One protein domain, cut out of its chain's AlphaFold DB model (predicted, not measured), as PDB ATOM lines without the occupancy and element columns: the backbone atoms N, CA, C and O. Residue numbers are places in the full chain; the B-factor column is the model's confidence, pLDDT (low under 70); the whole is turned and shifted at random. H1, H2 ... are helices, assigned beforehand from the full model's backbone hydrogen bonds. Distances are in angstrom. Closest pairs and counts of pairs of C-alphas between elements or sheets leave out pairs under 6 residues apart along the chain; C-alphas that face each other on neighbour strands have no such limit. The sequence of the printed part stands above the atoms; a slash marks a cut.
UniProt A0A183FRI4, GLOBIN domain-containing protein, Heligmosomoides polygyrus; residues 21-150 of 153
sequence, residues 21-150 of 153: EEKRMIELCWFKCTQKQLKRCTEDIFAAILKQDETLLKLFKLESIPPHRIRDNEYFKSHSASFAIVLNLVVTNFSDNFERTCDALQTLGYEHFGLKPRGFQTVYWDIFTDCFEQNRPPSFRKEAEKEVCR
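This is residues 21 to 150 of the 153 residues of the protein "GLOBIN domain-containing protein" of Heligmosomoides polygyrus (UniProt A0A183FRI4). Two long helices, H2 and H5, cross at the core; H7 packs on H2, and H6 folds back from H5 as a splayed hairpin. H1 and H8 meet in a corner, the short H3 and H4 lie toward the far end of H2, and residues 144 to 150 stick out. The printed part has 130 residues with eight named helices, H1 to H8, and no named strand: all helix. It is compact, radius of gyration of the C-alphas 15.9 A, spanning 45 by 35 by 25 A.

Each pair named here is the closest by C-alphas. Start at H1, residues 21 to 31, which touches H5, residues 74 to 93, at Glu 27 and Val 91, 6.0 A. H1 and H8, residues 138 to 148, touch only at their ends, Cys 29 and Ser 139, 5.2 A. Next, H2, residues 35 to 52, touches H5 at Glu 43 and Ser 80, 5.2 A, at a steep tilt of 64 degrees, opposite ways. H2 touches H7, residues 124 to 135, at Ile 45 and Cys 131, 5.3 A. H3, residues 54 to 59, only just touches H2, with 3 pairs of C-alphas within 8 A, only at the corner, Leu 50 and Leu 56, 5.7 A. H4, residues 67 to 72, is close but not clearly touching H5, Ile 70 and Phe 76, 6.7 A. H6, residues 98 to 114, forms a hairpin with H5, a shallow tilt of 31 degrees, touching at Val 90 and Thr 101, 5.8 A. Every O i to N i+4 pair is within hydrogen-bond range in H1, H2, H5, H6 and H7; H3 has 1 of 2, H4 0 of 2 with 2 of 3 O i to N i+3, H8 3 of 7 with 4 of 8.

Find C-alpha 21 at (-23.637, -1.291, -52.277), where H1 begins. H2 runs 26.2 A, H5 28.6 A and H6 24.6 A; H8 ends at C-alpha 148, (-23.999, 0.261, -30.914).

The C-alphas of Pro 117 and Arg 150 are farthest apart, 49.8 A. The printed part has no cut and no long link; pLDDT is under 70 at residues 142 to 150.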
ATOM      1  N   GLU A  21     -24.426  -1.808 -53.396       85.56
ATOM      2  CA  GLU A  21     -23.637  -1.291 -52.277       85.56
ATOM      3  C   GLU A  21     -23.385  -2.368 -51.212       85.56
ATOM      4  O   GLU A  21     -22.257  -2.514 -50.752       85.56
ATOM      5  N   GLU A  22     -24.384  -3.190 -50.873       88.38
ATOM      6  CA  GLU A  22     -24.194  -4.320 -49.948       88.38
ATOM      7  C   GLU A  22     -23.172  -5.320 -50.490       88.38
ATOM      8  O   GLU A  22     -22.292  -5.771 -49.751       88.38
ATOM      9  N   LYS A  23     -23.230  -5.624 -51.796       88.06
ATOM     10  CA  LYS A  23     -22.236  -6.490 -52.439       88.06
ATOM     11  C   LYS A  23     -20.831  -5.907 -52.329       88.06
ATOM     12  O   LYS A  23     -19.915  -6.570 -51.839       88.06
ATOM     13  N   ARG A  24     -20.678  -4.632 -52.683       87.81
ATOM     14  CA  ARG A  24     -19.406  -3.914 -52.573       87.81
ATOM     15  C   ARG A  24     -18.864  -3.922 -51.143       87.81
ATOM     16  O   ARG A  24     -17.667  -4.120 -50.942       87.81
ATOM     17  N   MET A  25     -19.717  -3.718 -50.142       89.44
ATOM     18  CA  MET A  25     -19.310  -3.723 -48.735       89.44
ATOM     19  C   MET A  25     -18.821  -5.098 -48.276       89.44
ATOM     20  O   MET A  25     -17.782  -5.187 -47.615       89.44
ATOM     21  N   ILE A  26     -19.502  -6.174 -48.678       90.44
ATOM     22  CA  ILE A  26     -19.074  -7.551 -48.400       90.44
ATOM     23  C   ILE A  26     -17.700  -7.829 -49.028       90.44
ATOM     24  O   ILE A  26     -16.806  -8.316 -48.332       90.44
ATOM     25  N   GLU A  27     -17.498  -7.474 -50.300       90.69
ATOM     26  CA  GLU A  27     -16.207  -7.624 -50.987       90.69
ATOM     27  C   GLU A  27     -15.099  -6.845 -50.269       90.69
ATOM     28  O   GLU A  27     -14.052  -7.404 -49.930       90.69
ATOM     29  N   LEU A  28     -15.334  -5.565 -49.964       90.69
ATOM     30  CA  LEU A  28     -14.369  -4.714 -49.264       90.69
ATOM     31  C   LEU A  28     -13.996  -5.280 -47.893       90.69
ATOM     32  O   LEU A  28     -12.823  -5.267 -47.514       90.69
ATOM     33  N   CYS A  29     -14.971  -5.765 -47.129       90.88
ATOM     34  CA  CYS A  29     -14.716  -6.400 -45.844       90.88
ATOM     35  C   CYS A  29     -13.918  -7.695 -46.016       90.88
ATOM     36  O   CYS A  29     -12.931  -7.893 -45.306       90.88
ATOM     37  N   TRP A  30     -14.267  -8.542 -46.980       91.81
ATOM     38  CA  TRP A  30     -13.546  -9.786 -47.239       91.81
ATOM     39  C   TRP A  30     -12.083  -9.545 -47.631       91.81
ATOM     40  O   TRP A  30     -11.180 -10.104 -47.008       91.81
ATOM     41  N   PHE A  31     -11.822  -8.641 -48.579       91.06
ATOM     42  CA  PHE A  31     -10.468  -8.351 -49.063       91.06
ATOM     43  C   PHE A  31      -9.594  -7.571 -48.069       91.06
ATOM     44  O   PHE A  31      -8.369  -7.582 -48.187       91.06
ATOM     45  N   LYS A  32     -10.180  -6.942 -47.041       93.75
ATOM     46  CA  LYS A  32      -9.423  -6.387 -45.902       93.75
ATOM     47  C   LYS A  32      -8.812  -7.473 -45.010       93.75
ATOM     48  O   LYS A  32      -7.924  -7.165 -44.212       93.75
ATOM     49  N   CYS A  33      -9.285  -8.718 -45.082       92.62
ATOM     50  CA  CYS A  33      -8.721  -9.817 -44.311       92.62
ATOM     51  C   CYS A  33      -7.498 -10.427 -45.003       92.62
ATOM     52  O   CYS A  33      -7.513 -10.788 -46.174       92.62
ATOM     53  N   THR A  34      -6.432 -10.622 -44.232       93.25
ATOM     54  CA  THR A  34      -5.278 -11.421 -44.657       93.25
ATOM     55  C   THR A  34      -5.653 -12.901 -44.780       93.25
ATOM     56  O   THR A  34      -6.528 -13.395 -44.067       93.25
ATOM     57  N   GLN A  35      -4.901 -13.656 -45.586       91.12
ATOM     58  CA  GLN A  35      -5.061 -15.113 -45.703       91.12
ATOM     59  C   GLN A  35      -4.982 -15.829 -44.345       91.12
ATOM     60  O   GLN A  35      -5.746 -16.751 -44.073       91.12
ATOM     61  N   LYS A  36      -4.110 -15.362 -43.438       92.50
ATOM     62  CA  LYS A  36      -4.008 -15.898 -42.070       92.50
ATOM     63  C   LYS A  36      -5.285 -15.660 -41.256       92.50
ATOM     64  O   LYS A  36      -5.677 -16.531 -40.484       92.50
ATOM     65  N   GLN A  37      -5.918 -14.497 -41.406       93.00
ATOM     66  CA  GLN A  37      -7.182 -14.189 -40.731       93.00
ATOM     67  C   GLN A  37      -8.335 -15.021 -41.291       93.00
ATOM     68  O   GLN A  37      -9.106 -15.552 -40.500       93.00
ATOM     69  N   LEU A  38      -8.423 -15.176 -42.615       91.94
ATOM     70  CA  LEU A  38      -9.447 -16.010 -43.252       91.94
ATOM     71  C   LEU A  38      -9.286 -17.482 -42.864       91.94
ATOM     72  O   LEU A  38     -10.251 -18.100 -42.435       91.94
ATOM     73  N   LYS A  39      -8.057 -18.011 -42.896       93.19
ATOM     74  CA  LYS A  39      -7.765 -19.372 -42.429       93.19
ATOM     75  C   LYS A  39      -8.207 -19.580 -40.979       93.19
ATOM     76  O   LYS A  39      -8.906 -20.538 -40.680       93.19
ATOM     77  N   ARG A  40      -7.826 -18.672 -40.074       93.00
ATOM     78  CA  ARG A  40      -8.229 -18.770 -38.664       93.00
ATOM     79  C   ARG A  40      -9.749 -18.690 -38.502       93.00
ATOM     80  O   ARG A  40     -10.307 -19.454 -37.730       93.00
ATOM     81  N   CYS A  41     -10.404 -17.799 -39.245       92.62
ATOM     82  CA  CYS A  41     -11.857 -17.656 -39.257       92.62
ATOM     83  C   CYS A  41     -12.545 -18.971 -39.637       92.62
ATOM     84  O   CYS A  41     -13.452 -19.402 -38.934       92.62
ATOM     85  N   THR A  42     -12.113 -19.638 -40.709       93.81
ATOM     86  CA  THR A  42     -12.757 -20.885 -41.145       93.81
ATOM     87  C   THR A  42     -12.431 -22.075 -40.249       93.81
ATOM     88  O   THR A  42     -13.285 -22.938 -40.062       93.81
ATOM     89  N   GLU A  43     -11.250 -22.107 -39.626       95.19
ATOM     90  CA  GLU A  43     -10.943 -23.055 -38.549       95.19
ATOM     91  C   GLU A  43     -11.834 -22.827 -37.317       95.19
ATOM     92  O   GLU A  43     -12.318 -23.789 -36.723       95.19
ATOM     93  N   ASP A  44     -12.075 -21.572 -36.927       94.38
ATOM     94  CA  ASP A  44     -12.937 -21.230 -35.792       94.38
ATOM     95  C   ASP A  44     -14.404 -21.600 -36.074       94.38
ATOM     96  O   ASP A  44     -15.041 -22.225 -35.224       94.38
ATOM     97  N   ILE A  45     -14.897 -21.324 -37.289       92.69
ATOM     98  CA  ILE A  45     -16.218 -21.763 -37.766       92.69
ATOM     99  C   ILE A  45     -16.324 -23.288 -37.689       92.69
ATOM    100  O   ILE A  45     -17.213 -23.806 -37.017       92.69
ATOM    101  N   PHE A  46     -15.395 -24.019 -38.318       93.38
ATOM    102  CA  PHE A  46     -15.458 -25.482 -38.362       93.38
ATOM    103  C   PHE A  46     -15.358 -26.112 -36.970       93.38
ATOM    104  O   PHE A  46     -16.109 -27.029 -36.644       93.38
ATOM    105  N   ALA A  47     -14.506 -25.571 -36.097       93.75
ATOM    106  CA  ALA A  47     -14.443 -26.003 -34.707       93.75
ATOM    107  C   ALA A  47     -15.747 -25.737 -33.939       93.75
ATOM    108  O   ALA A  47     -16.077 -26.519 -33.050       93.75
ATOM    109  N   ALA A  48     -16.466 -24.651 -34.235       92.12
ATOM    110  CA  ALA A  48     -17.765 -24.373 -33.629       92.12
ATOM    111  C   ALA A  48     -18.822 -25.380 -34.104       92.12
ATOM    112  O   ALA A  48     -19.500 -25.960 -33.264       92.12
ATOM    113  N   ILE A  49     -18.872 -25.689 -35.404       90.62
ATOM    114  CA  ILE A  49     -19.778 -26.704 -35.973       90.62
ATOM    115  C   ILE A  49     -19.586 -28.058 -35.291       90.62
ATOM    116  O   ILE A  49     -20.543 -28.648 -34.802       90.62
ATOM    117  N   LEU A  50     -18.340 -28.529 -35.185       91.81
ATOM    118  CA  LEU A  50     -18.029 -29.826 -34.574       91.81
ATOM    119  C   LEU A  50     -18.396 -29.919 -33.084       91.81
ATOM    120  O   LEU A  50     -18.453 -31.022 -32.548       91.81
ATOM    121  N   LYS A  51     -18.612 -28.787 -32.403       90.31
ATOM    122  CA  LYS A  51     -19.034 -28.744 -30.994       90.31
ATOM    123  C   LYS A  51     -20.549 -28.784 -30.810       90.31
ATOM    124  O   LYS A  51     -20.986 -29.021 -29.690       90.31
ATOM    125  N   GLN A  52     -21.325 -28.513 -31.857       87.69
ATOM    126  CA  GLN A  52     -22.786 -28.437 -31.764       87.69
ATOM    127  C   GLN A  52     -23.423 -29.823 -31.686       87.69
ATOM    128  O   GLN A  52     -24.412 -30.008 -30.983       87.69
ATOM    129  N   ASP A  53     -22.841 -30.806 -32.376       82.88
ATOM    130  CA  ASP A  53     -23.355 -32.172 -32.411       82.88
ATOM    131  C   ASP A  53     -22.201 -33.175 -32.584       82.88
ATOM    132  O   ASP A  53     -21.440 -33.118 -33.552       82.88
ATOM    133  N   GLU A  54     -22.070 -34.125 -31.654       83.31
ATOM    134  CA  GLU A  54     -21.027 -35.159 -31.697       83.31
ATOM    135  C   GLU A  54     -21.130 -36.075 -32.928       83.31
ATOM    136  O   GLU A  54     -20.136 -36.665 -33.357       83.31
ATOM    137  N   THR A  55     -22.310 -36.205 -33.539       85.00
ATOM    138  CA  THR A  55     -22.484 -36.971 -34.780       85.00
ATOM    139  C   THR A  55     -21.734 -36.335 -35.954       85.00
ATOM    140  O   THR A  55     -21.279 -37.060 -36.844       85.00
ATOM    141  N   LEU A  56     -21.500 -35.016 -35.927       87.38
ATOM    142  CA  LEU A  56     -20.694 -34.321 -36.931       87.38
ATOM    143  C   LEU A  56     -19.239 -34.789 -36.889       87.38
ATOM    144  O   LEU A  56     -18.633 -34.977 -37.940       87.38
ATOM    145  N   LEU A  57     -18.687 -35.080 -35.705       91.44
ATOM    146  CA  LEU A  57     -17.325 -35.617 -35.596       91.44
ATOM    147  C   LEU A  57     -17.171 -36.917 -36.395       91.44
ATOM    148  O   LEU A  57     -16.175 -37.079 -37.097       91.44
ATOM    149  N   LYS A  58     -18.181 -37.796 -36.364       89.31
ATOM    150  CA  LYS A  58     -18.179 -39.061 -37.121       89.31
ATOM    151  C   LYS A  58     -18.217 -38.834 -38.631       89.31
ATOM    152  O   LYS A  58     -17.504 -39.510 -39.370       89.31
ATOM    153  N   LEU A  59     -19.005 -37.862 -39.098       88.25
ATOM    154  CA  LEU A  59     -19.076 -37.511 -40.524       88.25
ATOM    155  C   LEU A  59     -17.715 -37.076 -41.082       88.25
ATOM    156  O   LEU A  59     -17.398 -37.375 -42.234       88.25
ATOM    157  N   PHE A  60     -16.897 -36.431 -40.249       89.12
ATOM    158  CA  PHE A  60     -15.580 -35.922 -40.627       89.12
ATOM    159  C   PHE A  60     -14.408 -36.821 -40.205       89.12
ATOM    160  O   PHE A  60     -13.260 -36.444 -40.438       89.12
ATOM    161  N   LYS A  61     -14.668 -38.015 -39.646       90.50
ATOM    162  CA  LYS A  61     -13.646 -38.958 -39.139       90.50
ATOM    163  C   LYS A  61     -12.775 -38.365 -38.020       90.50
ATOM    164  O   LYS A  61     -11.553 -38.536 -38.002       90.50
ATOM    165  N   LEU A  62     -13.398 -37.612 -37.117       94.50
ATOM    166  CA  LEU A  62     -12.753 -36.882 -36.023       94.50
ATOM    167  C   LEU A  62     -13.162 -37.386 -34.631       94.50
ATOM    168  O   LEU A  62     -12.663 -36.877 -33.633       94.50
ATOM    169  N   GLU A  63     -14.028 -38.394 -34.535       93.50
ATOM    170  CA  GLU A  63     -14.615 -38.886 -33.283       93.50
ATOM    171  C   GLU A  63     -13.601 -39.490 -32.300       93.50
ATOM    172  O   GLU A  63     -13.832 -39.498 -31.096       93.50
ATOM    173  N   SER A  64     -12.464 -39.979 -32.800       93.25
ATOM    174  CA  SER A  64     -11.380 -40.536 -31.979       93.25
ATOM    175  C   SER A  64     -10.309 -39.507 -31.608       93.25
ATOM    176  O   SER A  64      -9.372 -39.822 -30.871       93.25
ATOM    177  N   ILE A  65     -10.414 -38.276 -32.118       95.06
ATOM    178  CA  ILE A  65      -9.400 -37.242 -31.935       95.06
ATOM    179  C   ILE A  65      -9.694 -36.454 -30.653       95.06
ATOM    180  O   ILE A  65     -10.784 -35.899 -30.512       95.06
ATOM    181  N   PRO A  66      -8.729 -36.328 -29.722       92.62
ATOM    182  CA  PRO A  66      -8.921 -35.515 -28.528       92.62
ATOM    183  C   PRO A  66      -9.264 -34.057 -28.889       92.62
ATOM    184  O   PRO A  66      -8.572 -33.479 -29.733       92.62
ATOM    185  N   PRO A  67     -10.236 -33.406 -28.216       89.88
ATOM    186  CA  PRO A  67     -10.684 -32.055 -28.576       89.88
ATOM    187  C   PRO A  67      -9.561 -31.010 -28.659       89.88
ATOM    188  O   PRO A  67      -9.569 -30.147 -29.532       89.88
ATOM    189  N   HIS A  68      -8.549 -31.116 -27.792       92.19
ATOM    190  CA  HIS A  68      -7.399 -30.207 -27.770       92.19
ATOM    191  C   HIS A  68      -6.418 -30.403 -28.943       92.19
ATOM    192  O   HIS A  68      -5.556 -29.555 -29.143       92.19
ATOM    193  N   ARG A  69      -6.540 -31.496 -29.713       94.69
ATOM    194  CA  ARG A  69      -5.704 -31.823 -30.887       94.69
ATOM    195  C   ARG A  69      -6.463 -31.770 -32.207       94.69
ATOM    196  O   ARG A  69      -5.875 -32.015 -33.257       94.69
ATOM    197  N   ILE A  70      -7.763 -31.471 -32.186       94.62
ATOM    198  CA  ILE A  70      -8.601 -31.542 -33.388       94.62
ATOM    199  C   ILE A  70      -8.086 -30.628 -34.505       94.62
ATOM    200  O   ILE A  70      -8.096 -31.015 -35.667       94.62
ATOM    201  N   ARG A  71      -7.537 -29.460 -34.144       95.38
ATOM    202  CA  ARG A  71      -6.982 -28.479 -35.090       95.38
ATOM    203  C   ARG A  71      -5.687 -28.933 -35.764       95.38
ATOM    204  O   ARG A  71      -5.353 -28.443 -36.840       95.38
ATOM    205  N   ASP A  72      -4.978 -29.882 -35.161       95.25
ATOM    206  CA  ASP A  72      -3.746 -30.430 -35.723       95.25
ATOM    207  C   ASP A  72      -4.027 -31.543 -36.741       95.25
ATOM    208  O   ASP A  72      -3.135 -31.899 -37.513       95.25
ATOM    209  N   ASN A  73      -5.258 -32.068 -36.774       96.69
ATOM    210  CA  ASN A  73      -5.669 -33.159 -37.649       96.69
ATOM    211  C   ASN A  73      -5.814 -32.709 -39.118       96.69
ATOM    212  O   ASN A  73      -6.373 -31.655 -39.416       96.69
ATOM    213  N   GLU A  74      -5.355 -33.539 -40.057       95.12
ATOM    214  CA  GLU A  74      -5.394 -33.225 -41.492       95.12
ATOM    215  C   GLU A  74      -6.815 -33.185 -42.076       95.12
ATOM    216  O   GLU A  74      -7.096 -32.332 -42.917       95.12
ATOM    217  N   TYR A  75      -7.744 -34.026 -41.602       94.31
ATOM    218  CA  TYR A  75      -9.150 -33.946 -42.019       94.31
ATOM    219  C   TYR A  75      -9.780 -32.629 -41.585       94.31
ATOM    220  O   TYR A  75     -10.542 -32.039 -42.354       94.31
ATOM    221  N   PHE A  76      -9.416 -32.146 -40.392       96.25
ATOM    222  CA  PHE A  76      -9.856 -30.846 -39.906       96.25
ATOM    223  C   PHE A  76      -9.335 -29.717 -40.792       96.25
ATOM    224  O   PHE A  76     -10.133 -28.944 -41.317       96.25
ATOM    225  N   LYS A  77      -8.016 -29.665 -41.018       95.62
ATOM    226  CA  LYS A  77      -7.379 -28.632 -41.855       95.62
ATOM    227  C   LYS A  77      -7.921 -28.633 -43.282       95.62
ATOM    228  O   LYS A  77      -8.139 -27.571 -43.860       95.62
ATOM    229  N   SER A  78      -8.130 -29.820 -43.850       94.38
ATOM    230  CA  SER A  78      -8.671 -29.980 -45.197       94.38
ATOM    231  C   SER A  78     -10.098 -29.434 -45.288       94.38
ATOM    232  O   SER A  78     -10.370 -28.609 -46.158       94.38
ATOM    233  N   HIS A  79     -10.985 -29.797 -44.355       92.81
ATOM    234  CA  HIS A  79     -12.366 -29.307 -44.375       92.81
ATOM    235  C   HIS A  79     -12.467 -27.810 -44.069       92.81
ATOM    236  O   HIS A  79     -13.184 -27.095 -44.767       92.81
ATOM    237  N   SER A  80     -11.710 -27.295 -43.094       94.44
ATOM    238  CA  SER A  80     -11.677 -25.855 -42.811       94.44
ATOM    239  C   SER A  80     -11.141 -25.037 -43.994       94.44
ATOM    240  O   SER A  80     -11.567 -23.900 -44.204       94.44
ATOM    241  N   ALA A  81     -10.228 -25.599 -44.793       93.88
ATOM    242  CA  ALA A  81      -9.765 -24.976 -46.032       93.88
ATOM    243  C   ALA A  81     -10.850 -24.975 -47.122       93.88
ATOM    244  O   ALA A  81     -11.025 -23.957 -47.791       93.88
ATOM    245  N   SER A  82     -11.627 -26.056 -47.259       91.69
ATOM    246  CA  SER A  82     -12.771 -26.103 -48.182       91.69
ATOM    247  C   SER A  82     -13.794 -25.001 -47.892       91.69
ATOM    248  O   SER A  82     -14.264 -24.354 -48.828       91.69
ATOM    249  N   PHE A  83     -14.068 -24.689 -46.617       88.19
ATOM    250  CA  PHE A  83     -14.910 -23.535 -46.258       88.19
ATOM    251  C   PHE A  83     -14.354 -22.215 -46.793       88.19
ATOM    252  O   PHE A  83     -15.106 -21.405 -47.331       88.19
ATOM    253  N   ALA A  84     -13.042 -21.994 -46.686       90.50
ATOM    254  CA  ALA A  84     -12.424 -20.769 -47.187       90.50
ATOM    255  C   ALA A  84     -12.563 -20.654 -48.710       90.50
ATOM    256  O   ALA A  84     -12.838 -19.568 -49.216       90.50
ATOM    257  N   ILE A  85     -12.427 -21.773 -49.429       92.12
ATOM    258  CA  ILE A  85     -12.601 -21.831 -50.885       92.12
ATOM    259  C   ILE A  85     -14.040 -21.482 -51.270       92.12
ATOM    260  O   ILE A  85     -14.238 -20.627 -52.130       92.12
ATOM    261  N   VAL A  86     -15.034 -22.097 -50.622       91.25
ATOM    262  CA  VAL A  86     -16.456 -21.856 -50.920       91.25
ATOM    263  C   VAL A  86     -16.844 -20.411 -50.608       91.25
ATOM    264  O   VAL A  86     -17.433 -19.743 -51.454       91.25
ATOM    265  N   LEU A  87     -16.464 -19.885 -49.441       90.62
ATOM    266  CA  LEU A  87     -16.747 -18.491 -49.086       90.62
ATOM    267  C   LEU A  87     -16.078 -17.517 -50.061       90.62
ATOM    268  O   LEU A  87     -16.710 -16.568 -50.521       90.62
ATOM    269  N   ASN A  88     -14.823 -17.778 -50.437       92.19
ATOM    270  CA  ASN A  88     -14.125 -16.951 -51.410       92.19
ATOM    271  C   ASN A  88     -14.786 -17.017 -52.794       92.19
ATOM    272  O   ASN A  88     -14.897 -15.995 -53.463       92.19
ATOM    273  N   LEU A  89     -15.257 -18.191 -53.222       92.56
ATOM    274  CA  LEU A  89     -16.008 -18.342 -54.466       92.56
ATOM    275  C   LEU A  89     -17.272 -17.475 -54.455       92.56
ATOM    276  O   LEU A  89     -17.504 -16.747 -55.417       92.56
ATOM    277  N   VAL A  90     -18.058 -17.517 -53.377       90.69
ATOM    278  CA  VAL A  90     -19.278 -16.707 -53.248       90.69
ATOM    279  C   VAL A  90     -18.939 -15.221 -53.322       90.69
ATOM    280  O   VAL A  90     -19.449 -14.527 -54.198       90.69
ATOM    281  N   VAL A  91     -18.023 -14.748 -52.471       90.62
ATOM    282  CA  VAL A  91     -17.677 -13.322 -52.380       90.62
ATOM    283  C   VAL A  91     -17.044 -12.785 -53.666       90.62
ATOM    284  O   VAL A  91     -17.215 -11.624 -53.995       90.62
ATOM    285  N   THR A  92     -16.329 -13.599 -54.438       89.75
ATOM    286  CA  THR A  92     -15.694 -13.110 -55.677       89.75
ATOM    287  C   THR A  92     -16.603 -13.138 -56.903       89.75
ATOM    288  O   THR A  92     -16.221 -12.599 -57.937       89.75
ATOM    289  N   ASN A  93     -17.775 -13.778 -56.831       87.31
ATOM    290  CA  ASN A  93     -18.612 -14.016 -58.013       87.31
ATOM    291  C   ASN A  93     -20.048 -13.488 -57.884       87.31
ATOM    292  O   ASN A  93     -20.687 -13.262 -58.902       87.31
ATOM    293  N   PHE A  94     -20.568 -13.221 -56.686       82.31
ATOM    294  CA  PHE A  94     -21.962 -12.787 -56.514       82.31
ATOM    295  C   PHE A  94     -22.312 -11.403 -57.113       82.31
ATOM    296  O   PHE A  94     -23.501 -11.093 -57.266       82.31
ATOM    297  N   SER A  95     -21.314 -10.584 -57.471       80.69
ATOM    298  CA  SER A  95     -21.488  -9.331 -58.224       80.69
ATOM    299  C   SER A  95     -21.664  -9.592 -59.721       80.69
ATOM    300  O   SER A  95     -22.770  -9.416 -60.231       80.69
ATOM    301  N   ASP A  96     -20.612 -10.076 -60.390       80.19
ATOM    302  CA  ASP A  96     -20.543 -10.133 -61.861       80.19
ATOM    303  C   ASP A  96     -20.750 -11.537 -62.455       80.19
ATOM    304  O   ASP A  96     -20.989 -11.678 -63.648       80.19
ATOM    305  N   ASN A  97     -20.657 -12.589 -61.638       84.75
ATOM    306  CA  ASN A  97     -20.675 -13.991 -62.068       84.75
ATOM    307  C   ASN A  97     -21.637 -14.829 -61.210       84.75
ATOM    308  O   ASN A  97     -21.308 -15.935 -60.775       84.75
ATOM    309  N   PHE A  98     -22.828 -14.292 -60.933       84.31
ATOM    310  CA  PHE A  98     -23.776 -14.898 -59.994       84.31
ATOM    311  C   PHE A  98     -24.190 -16.326 -60.390       84.31
ATOM    312  O   PHE A  98     -24.249 -17.202 -59.531       84.31
ATOM    313  N   GLU A  99     -24.389 -16.593 -61.685       87.44
ATOM    314  CA  GLU A  99     -24.721 -17.936 -62.191       87.44
ATOM    315  C   GLU A  99     -23.650 -18.970 -61.820       87.44
ATOM    316  O   GLU A  99     -23.967 -20.053 -61.337       87.44
ATOM    317  N   ARG A 100     -22.366 -18.599 -61.912       87.69
ATOM    318  CA  ARG A 100     -21.255 -19.468 -61.504       87.69
ATOM    319  C   ARG A 100     -21.304 -19.794 -60.012       87.69
ATOM    320  O   ARG A 100     -20.954 -20.905 -59.612       87.69
ATOM    321  N   THR A 101     -21.710 -18.833 -59.181       89.38
ATOM    322  CA  THR A 101     -21.949 -19.080 -57.756       89.38
ATOM    323  C   THR A 101     -23.099 -20.064 -57.566       89.38
ATOM    324  O   THR A 101     -22.945 -21.014 -56.802       89.38
ATOM    325  N   CYS A 102     -24.217 -19.884 -58.275       90.50
ATOM    326  CA  CYS A 102     -25.362 -20.793 -58.209       90.50
ATOM    327  C   CYS A 102     -24.988 -22.224 -58.595       90.50
ATOM    328  O   CYS A 102     -25.255 -23.134 -57.814       90.50
ATOM    329  N   ASP A 103     -24.317 -22.423 -59.729       91.50
ATOM    330  CA  ASP A 103     -23.930 -23.752 -60.215       91.50
ATOM    331  C   ASP A 103     -23.024 -24.484 -59.218       91.50
ATOM    332  O   ASP A 103     -23.211 -25.668 -58.912       91.50
ATOM    333  N   ALA A 104     -22.047 -23.768 -58.659       90.56
ATOM    334  CA  ALA A 104     -21.127 -24.338 -57.689       90.56
ATOM    335  C   ALA A 104     -21.815 -24.681 -56.361       90.56
ATOM    336  O   ALA A 104     -21.582 -25.759 -55.812       90.56
ATOM    337  N   LEU A 105     -22.683 -23.801 -55.850       91.69
ATOM    338  CA  LEU A 105     -23.442 -24.061 -54.624       91.69
ATOM    339  C   LEU A 105     -24.474 -25.175 -54.818       91.69
ATOM    340  O   LEU A 105     -24.683 -25.979 -53.911       91.69
ATOM    341  N   GLN A 106     -25.081 -25.274 -56.001       94.00
ATOM    342  CA  GLN A 106     -25.996 -26.360 -56.330       94.00
ATOM    343  C   GLN A 106     -25.259 -27.702 -56.380       94.00
ATOM    344  O   GLN A 106     -25.727 -28.680 -55.797       94.00
ATOM    345  N   THR A 107     -24.075 -27.738 -57.000       93.38
ATOM    346  CA  THR A 107     -23.202 -28.923 -57.007       93.38
ATOM    347  C   THR A 107     -22.831 -29.338 -55.582       93.38
ATOM    348  O   THR A 107     -23.028 -30.494 -55.206       93.38
ATOM    349  N   LEU A 108     -22.397 -28.382 -54.755       92.12
ATOM    350  CA  LEU A 108     -22.084 -28.618 -53.345       92.12
ATOM    351  C   LEU A 108     -23.299 -29.177 -52.585       92.12
ATOM    352  O   LEU A 108     -23.170 -30.122 -51.805       92.12
ATOM    353  N   GLY A 109     -24.491 -28.633 -52.832       92.50
ATOM    354  CA  GLY A 109     -25.742 -29.114 -52.251       92.50
ATOM    355  C   GLY A 109     -26.063 -30.562 -52.633       92.50
ATOM    356  O   GLY A 109     -26.449 -31.348 -51.764       92.50
ATOM    357  N   TYR A 110     -25.856 -30.950 -53.896       93.69
ATOM    358  CA  TYR A 110     -26.036 -32.336 -54.346       93.69
ATOM    359  C   TYR A 110     -25.058 -33.300 -53.669       93.69
ATOM    360  O   TYR A 110     -25.468 -34.381 -53.236       93.69
ATOM    361  N   GLU A 111     -23.791 -32.909 -53.517       91.50
ATOM    362  CA  GLU A 111     -22.796 -33.715 -52.802       91.50
ATOM    363  C   GLU A 111     -23.212 -33.950 -51.343       91.50
ATOM    364  O   GLU A 111     -23.206 -35.087 -50.869       91.50
ATOM    365  N   HIS A 112     -23.673 -32.903 -50.650       91.50
ATOM    366  CA  HIS A 112     -24.159 -33.010 -49.271       91.50
ATOM    367  C   HIS A 112     -25.450 -33.833 -49.165       91.50
ATOM    368  O   HIS A 112     -25.620 -34.603 -48.218       91.50
ATOM    369  N   PHE A 113     -26.347 -33.747 -50.151       91.12
ATOM    370  CA  PHE A 113     -27.526 -34.610 -50.213       91.12
ATOM    371  C   PHE A 113     -27.137 -36.093 -50.319       91.12
ATOM    372  O   PHE A 113     -27.726 -36.934 -49.634       91.12
ATOM    373  N   GLY A 114     -26.099 -36.414 -51.099       89.81
ATOM    374  CA  GLY A 114     -25.532 -37.763 -51.196       89.81
ATOM    375  C   GLY A 114     -24.964 -38.305 -49.876       89.81
ATOM    376  O   GLY A 114     -24.826 -39.520 -49.717       89.81
ATOM    377  N   LEU A 115     -24.685 -37.436 -48.898       88.81
ATOM    378  CA  LEU A 115     -24.209 -37.812 -47.563       88.81
ATOM    379  C   LEU A 115     -25.341 -38.100 -46.565       88.81
ATOM    380  O   LEU A 115     -25.054 -38.541 -45.449       88.81
ATOM    381  N   LYS A 116     -26.620 -37.936 -46.940       89.38
ATOM    382  CA  LYS A 116     -27.765 -38.264 -46.064       89.38
ATOM    383  C   LYS A 116     -27.706 -39.682 -45.475       89.38
ATOM    384  O   LYS A 116     -27.859 -39.803 -44.262       89.38
ATOM    385  N   PRO A 117     -27.403 -40.752 -46.245       89.19
ATOM    386  CA  PRO A 117     -27.284 -42.104 -45.686       89.19
ATOM    387  C   PRO A 117     -26.155 -42.260 -44.659       89.19
ATOM    388  O   PRO A 117     -26.151 -43.217 -43.893       89.19
ATOM    389  N   ARG A 118     -25.186 -41.335 -44.644       85.94
ATOM    390  CA  ARG A 118     -24.078 -41.308 -43.679       85.94
ATOM    391  C   ARG A 118     -24.396 -40.476 -42.435       85.94
ATOM    392  O   ARG A 118     -23.545 -40.379 -41.560       85.94
ATOM    393  N   GLY A 119     -25.601 -39.907 -42.345       86.12
ATOM    394  CA  GLY A 119     -26.055 -39.109 -41.207       86.12
ATOM    395  C   GLY A 119     -25.991 -37.597 -41.422       86.12
ATOM    396  O   GLY A 119     -26.164 -36.857 -40.458       86.12
ATOM    397  N   PHE A 120     -25.751 -37.114 -42.649       88.25
ATOM    398  CA  PHE A 120     -25.885 -35.684 -42.940       88.25
ATOM    399  C   PHE A 120     -27.354 -35.253 -42.836       88.25
ATOM    400  O   PHE A 120     -28.226 -35.831 -43.489       88.25
ATOM    401  N   GLN A 121     -27.624 -34.214 -42.049       87.94
ATOM    402  CA  GLN A 121     -28.954 -33.646 -41.867       87.94
ATOM    403  C   GLN A 121     -28.989 -32.224 -42.420       87.94
ATOM    404  O   GLN A 121     -28.037 -31.465 -42.269       87.94
ATOM    405  N   THR A 122     -30.100 -31.832 -43.042       86.56
ATOM    406  CA  THR A 122     -30.232 -30.487 -43.627       86.56
ATOM    407  C   THR A 122     -30.194 -29.378 -42.579       86.56
ATOM    408  O   THR A 122     -29.729 -28.296 -42.899       86.56
ATOM    409  N   VAL A 123     -30.586 -29.661 -41.329       86.88
ATOM    410  CA  VAL A 123     -30.458 -28.729 -40.188       86.88
ATOM    411  C   VAL A 123     -29.005 -28.327 -39.910       86.88
ATOM    412  O   VAL A 123     -28.746 -27.286 -39.316       86.88
ATOM    413  N   TYR A 124     -28.020 -29.102 -40.380       86.62
ATOM    414  CA  TYR A 124     -26.622 -28.705 -40.253       86.62
ATOM    415  C   TYR A 124     -26.322 -27.413 -41.029       86.62
ATOM    416  O   TYR A 124     -25.427 -26.685 -40.623       86.62
ATOM    417  N   TRP A 125     -27.091 -27.070 -42.074       87.69
ATOM    418  CA  TRP A 125     -27.009 -25.765 -42.753       87.69
ATOM    419  C   TRP A 125     -27.331 -24.582 -41.844       87.69
ATOM    420  O   TRP A 125     -26.648 -23.558 -41.922       87.69
ATOM    421  N   ASP A 126     -28.283 -24.742 -40.931       87.50
ATOM    422  CA  ASP A 126     -28.601 -23.712 -39.942       87.50
ATOM    423  C   ASP A 126     -27.438 -23.572 -38.946       87.50
ATOM    424  O   ASP A 126     -26.944 -22.471 -38.711       87.50
ATOM    425  N   ILE A 127     -26.875 -24.701 -38.493       86.56
ATOM    426  CA  ILE A 127     -25.674 -24.725 -37.641       86.56
ATOM    427  C   ILE A 127     -24.483 -24.027 -38.316       86.56
ATOM    428  O   ILE A 127     -23.746 -23.280 -37.667       86.56
ATOM    429  N   PHE A 128     -24.271 -24.276 -39.614       84.94
ATOM    430  CA  PHE A 128     -23.214 -23.627 -40.391       84.94
ATOM    431  C   PHE A 128     -23.388 -22.100 -40.381       84.94
ATOM    432  O   PHE A 128     -22.408 -21.382 -40.164       84.94
ATOM    433  N   THR A 129     -24.621 -21.618 -40.561       87.25
ATOM    434  CA  THR A 129     -24.962 -20.187 -40.546       87.25
ATOM    435  C   THR A 129     -24.685 -19.560 -39.179       87.25
ATOM    436  O   THR A 129     -23.912 -18.603 -39.097       87.25
ATOM    437  N   ASP A 130     -25.187 -20.157 -38.096       89.25
ATOM    438  CA  ASP A 130     -24.980 -19.658 -36.728       89.25
ATOM    439  C   ASP A 130     -23.488 -19.581 -36.368       89.25
ATOM    440  O   ASP A 130     -22.996 -18.606 -35.788       89.25
ATOM    441  N   CYS A 131     -22.727 -20.614 -36.745       90.12
ATOM    442  CA  CYS A 131     -21.293 -20.662 -36.486       90.12
ATOM    443  C   CYS A 131     -20.526 -19.613 -37.297       90.12
ATOM    444  O   CYS A 131     -19.530 -19.078 -36.798       90.12
ATOM    445  N   PHE A 132     -20.972 -19.295 -38.517       88.25
ATOM    446  CA  PHE A 132     -20.408 -18.202 -39.306       88.25
ATOM    447  C   PHE A 132     -20.642 -16.849 -38.632       88.25
ATOM    448  O   PHE A 132     -19.690 -16.086 -38.475       88.25
ATOM    449  N   GLU A 133     -21.861 -16.560 -38.176       87.69
ATOM    450  CA  GLU A 133     -22.187 -15.281 -37.532       87.69
ATOM    451  C   GLU A 133     -21.345 -15.034 -36.276       87.69
ATOM    452  O   GLU A 133     -20.757 -13.959 -36.106       87.69
ATOM    453  N   GLN A 134     -21.198 -16.064 -35.441       87.81
ATOM    454  CA  GLN A 134     -20.395 -16.013 -34.216       87.81
ATOM    455  C   GLN A 134     -18.894 -15.853 -34.492       87.81
ATOM    456  O   GLN A 134     -18.161 -15.277 -33.684       87.81
ATOM    457  N   ASN A 135     -18.420 -16.339 -35.643       89.56
ATOM    458  CA  ASN A 135     -16.998 -16.383 -35.981       89.56
ATOM    459  C   ASN A 135     -16.633 -15.531 -37.201       89.56
ATOM    460  O   ASN A 135     -15.537 -15.691 -37.734       89.56
ATOM    461  N   ARG A 136     -17.484 -14.574 -37.595       86.94
ATOM    462  CA  ARG A 136     -17.305 -13.746 -38.799       86.94
ATOM    463  C   ARG A 136     -15.915 -13.101 -38.893       86.94
ATOM    464  O   ARG A 136     -15.340 -12.751 -37.842       86.94
ATOM    465  N   PRO A 137     -15.381 -12.879 -40.114       87.00
ATOM    466  CA  PRO A 137     -14.041 -12.333 -40.276       87.00
ATOM    467  C   PRO A 137     -13.891 -10.971 -39.572       87.00
ATOM    468  O   PRO A 137     -14.853 -10.204 -39.498       87.00
ATOM    469  N   PRO A 138     -12.699 -10.624 -39.048       85.44
ATOM    470  CA  PRO A 138     -12.521  -9.441 -38.198       85.44
ATOM    471  C   PRO A 138     -12.961  -8.109 -38.824       85.44
ATOM    472  O   PRO A 138     -13.378  -7.201 -38.109       85.44
ATOM    473  N   SER A 139     -12.869  -7.979 -40.146       86.56
ATOM    474  CA  SER A 139     -13.312  -6.791 -40.885       86.56
ATOM    475  C   SER A 139     -14.822  -6.560 -40.793       86.56
ATOM    476  O   SER A 139     -15.233  -5.411 -40.677       86.56
ATOM    477  N   PHE A 140     -15.622  -7.628 -40.733       83.06
ATOM    478  CA  PHE A 140     -17.081  -7.579 -40.582       83.06
ATOM    479  C   PHE A 140     -17.523  -7.220 -39.153       83.06
ATOM    480  O   PHE A 140     -18.696  -6.949 -38.913       83.06
ATOM    481  N   ARG A 141     -16.605  -7.213 -38.172       74.31
ATOM    482  CA  ARG A 141     -16.923  -6.893 -36.766       74.31
ATOM    483  C   ARG A 141     -16.929  -5.387 -36.485       74.31
ATOM    484  O   ARG A 141     -17.723  -4.920 -35.677       74.31
ATOM    485  N   LYS A 142     -16.073  -4.625 -37.179       59.09
ATOM    486  CA  LYS A 142     -15.820  -3.197 -36.897       59.09
ATOM    487  C   LYS A 142     -16.959  -2.246 -37.279       59.09
ATOM    488  O   LYS A 142     -16.937  -1.096 -36.848       59.09
ATOM    489  N   GLU A 143     -17.922  -2.683 -38.085       51.59
ATOM    490  CA  GLU A 143     -19.088  -1.863 -38.447       51.59
ATOM    491  C   GLU A 143     -20.235  -2.031 -37.445       51.59
ATOM    492  O   GLU A 143     -20.813  -1.033 -37.025       51.59
ATOM    493  N   ALA A 144     -20.453  -3.245 -36.927       47.78
ATOM    494  CA  ALA A 144     -21.462  -3.498 -35.895       47.78
ATOM    495  C   ALA A 144     -21.164  -2.765 -34.569       47.78
ATOM    496  O   ALA A 144     -22.068  -2.238 -33.929       47.78
ATOM    497  N   GLU A 145     -19.892  -2.663 -34.171       45.56
ATOM    498  CA  GLU A 145     -19.499  -1.940 -32.948       45.56
ATOM    499  C   GLU A 145     -19.642  -0.409 -33.080       45.56
ATOM    500  O   GLU A 145     -19.784   0.292 -32.078       45.56
ATOM    501  N   LYS A 146     -19.654   0.135 -34.308       45.31
ATOM    502  CA  LYS A 146     -19.879   1.573 -34.541       45.31
ATOM    503  C   LYS A 146     -21.351   1.975 -34.464       45.31
ATOM    504  O   LYS A 146     -21.617   3.127 -34.132       45.31
ATOM    505  N   GLU A 147     -22.292   1.072 -34.739       43.22
ATOM    506  CA  GLU A 147     -23.728   1.364 -34.602       43.22
ATOM    507  C   GLU A 147     -24.208   1.289 -33.147       43.22
ATOM    508  O   GLU A 147     -24.978   2.143 -32.703       43.22
ATOM    509  N   VAL A 148     -23.666   0.364 -32.349       44.91
ATOM    510  CA  VAL A 148     -23.999   0.261 -30.914       44.91
ATOM    511  C   VAL A 148     -23.530   1.502 -30.136       44.91
ATOM    512  O   VAL A 148     -24.265   2.025 -29.300       44.91
ATOM    513  N   CYS A 149     -22.371   2.073 -30.484       37.00
ATOM    514  CA  CYS A 149     -21.899   3.333 -29.893       37.00
ATOM    515  C   CYS A 149     -22.644   4.591 -30.385       37.00
ATOM    516  O   CYS A 149     -22.473   5.652 -29.790       37.00
ATOM    517  N   ARG A 150     -23.460   4.516 -31.447       36.09
ATOM    518  CA  ARG A 150     -24.262   5.657 -31.940       36.09
ATOM    519  C   ARG A 150     -25.678   5.708 -31.373       36.09
ATOM    520  O   ARG A 150     -26.310   6.750 -31.469       36.09
TER     521      ARG A 150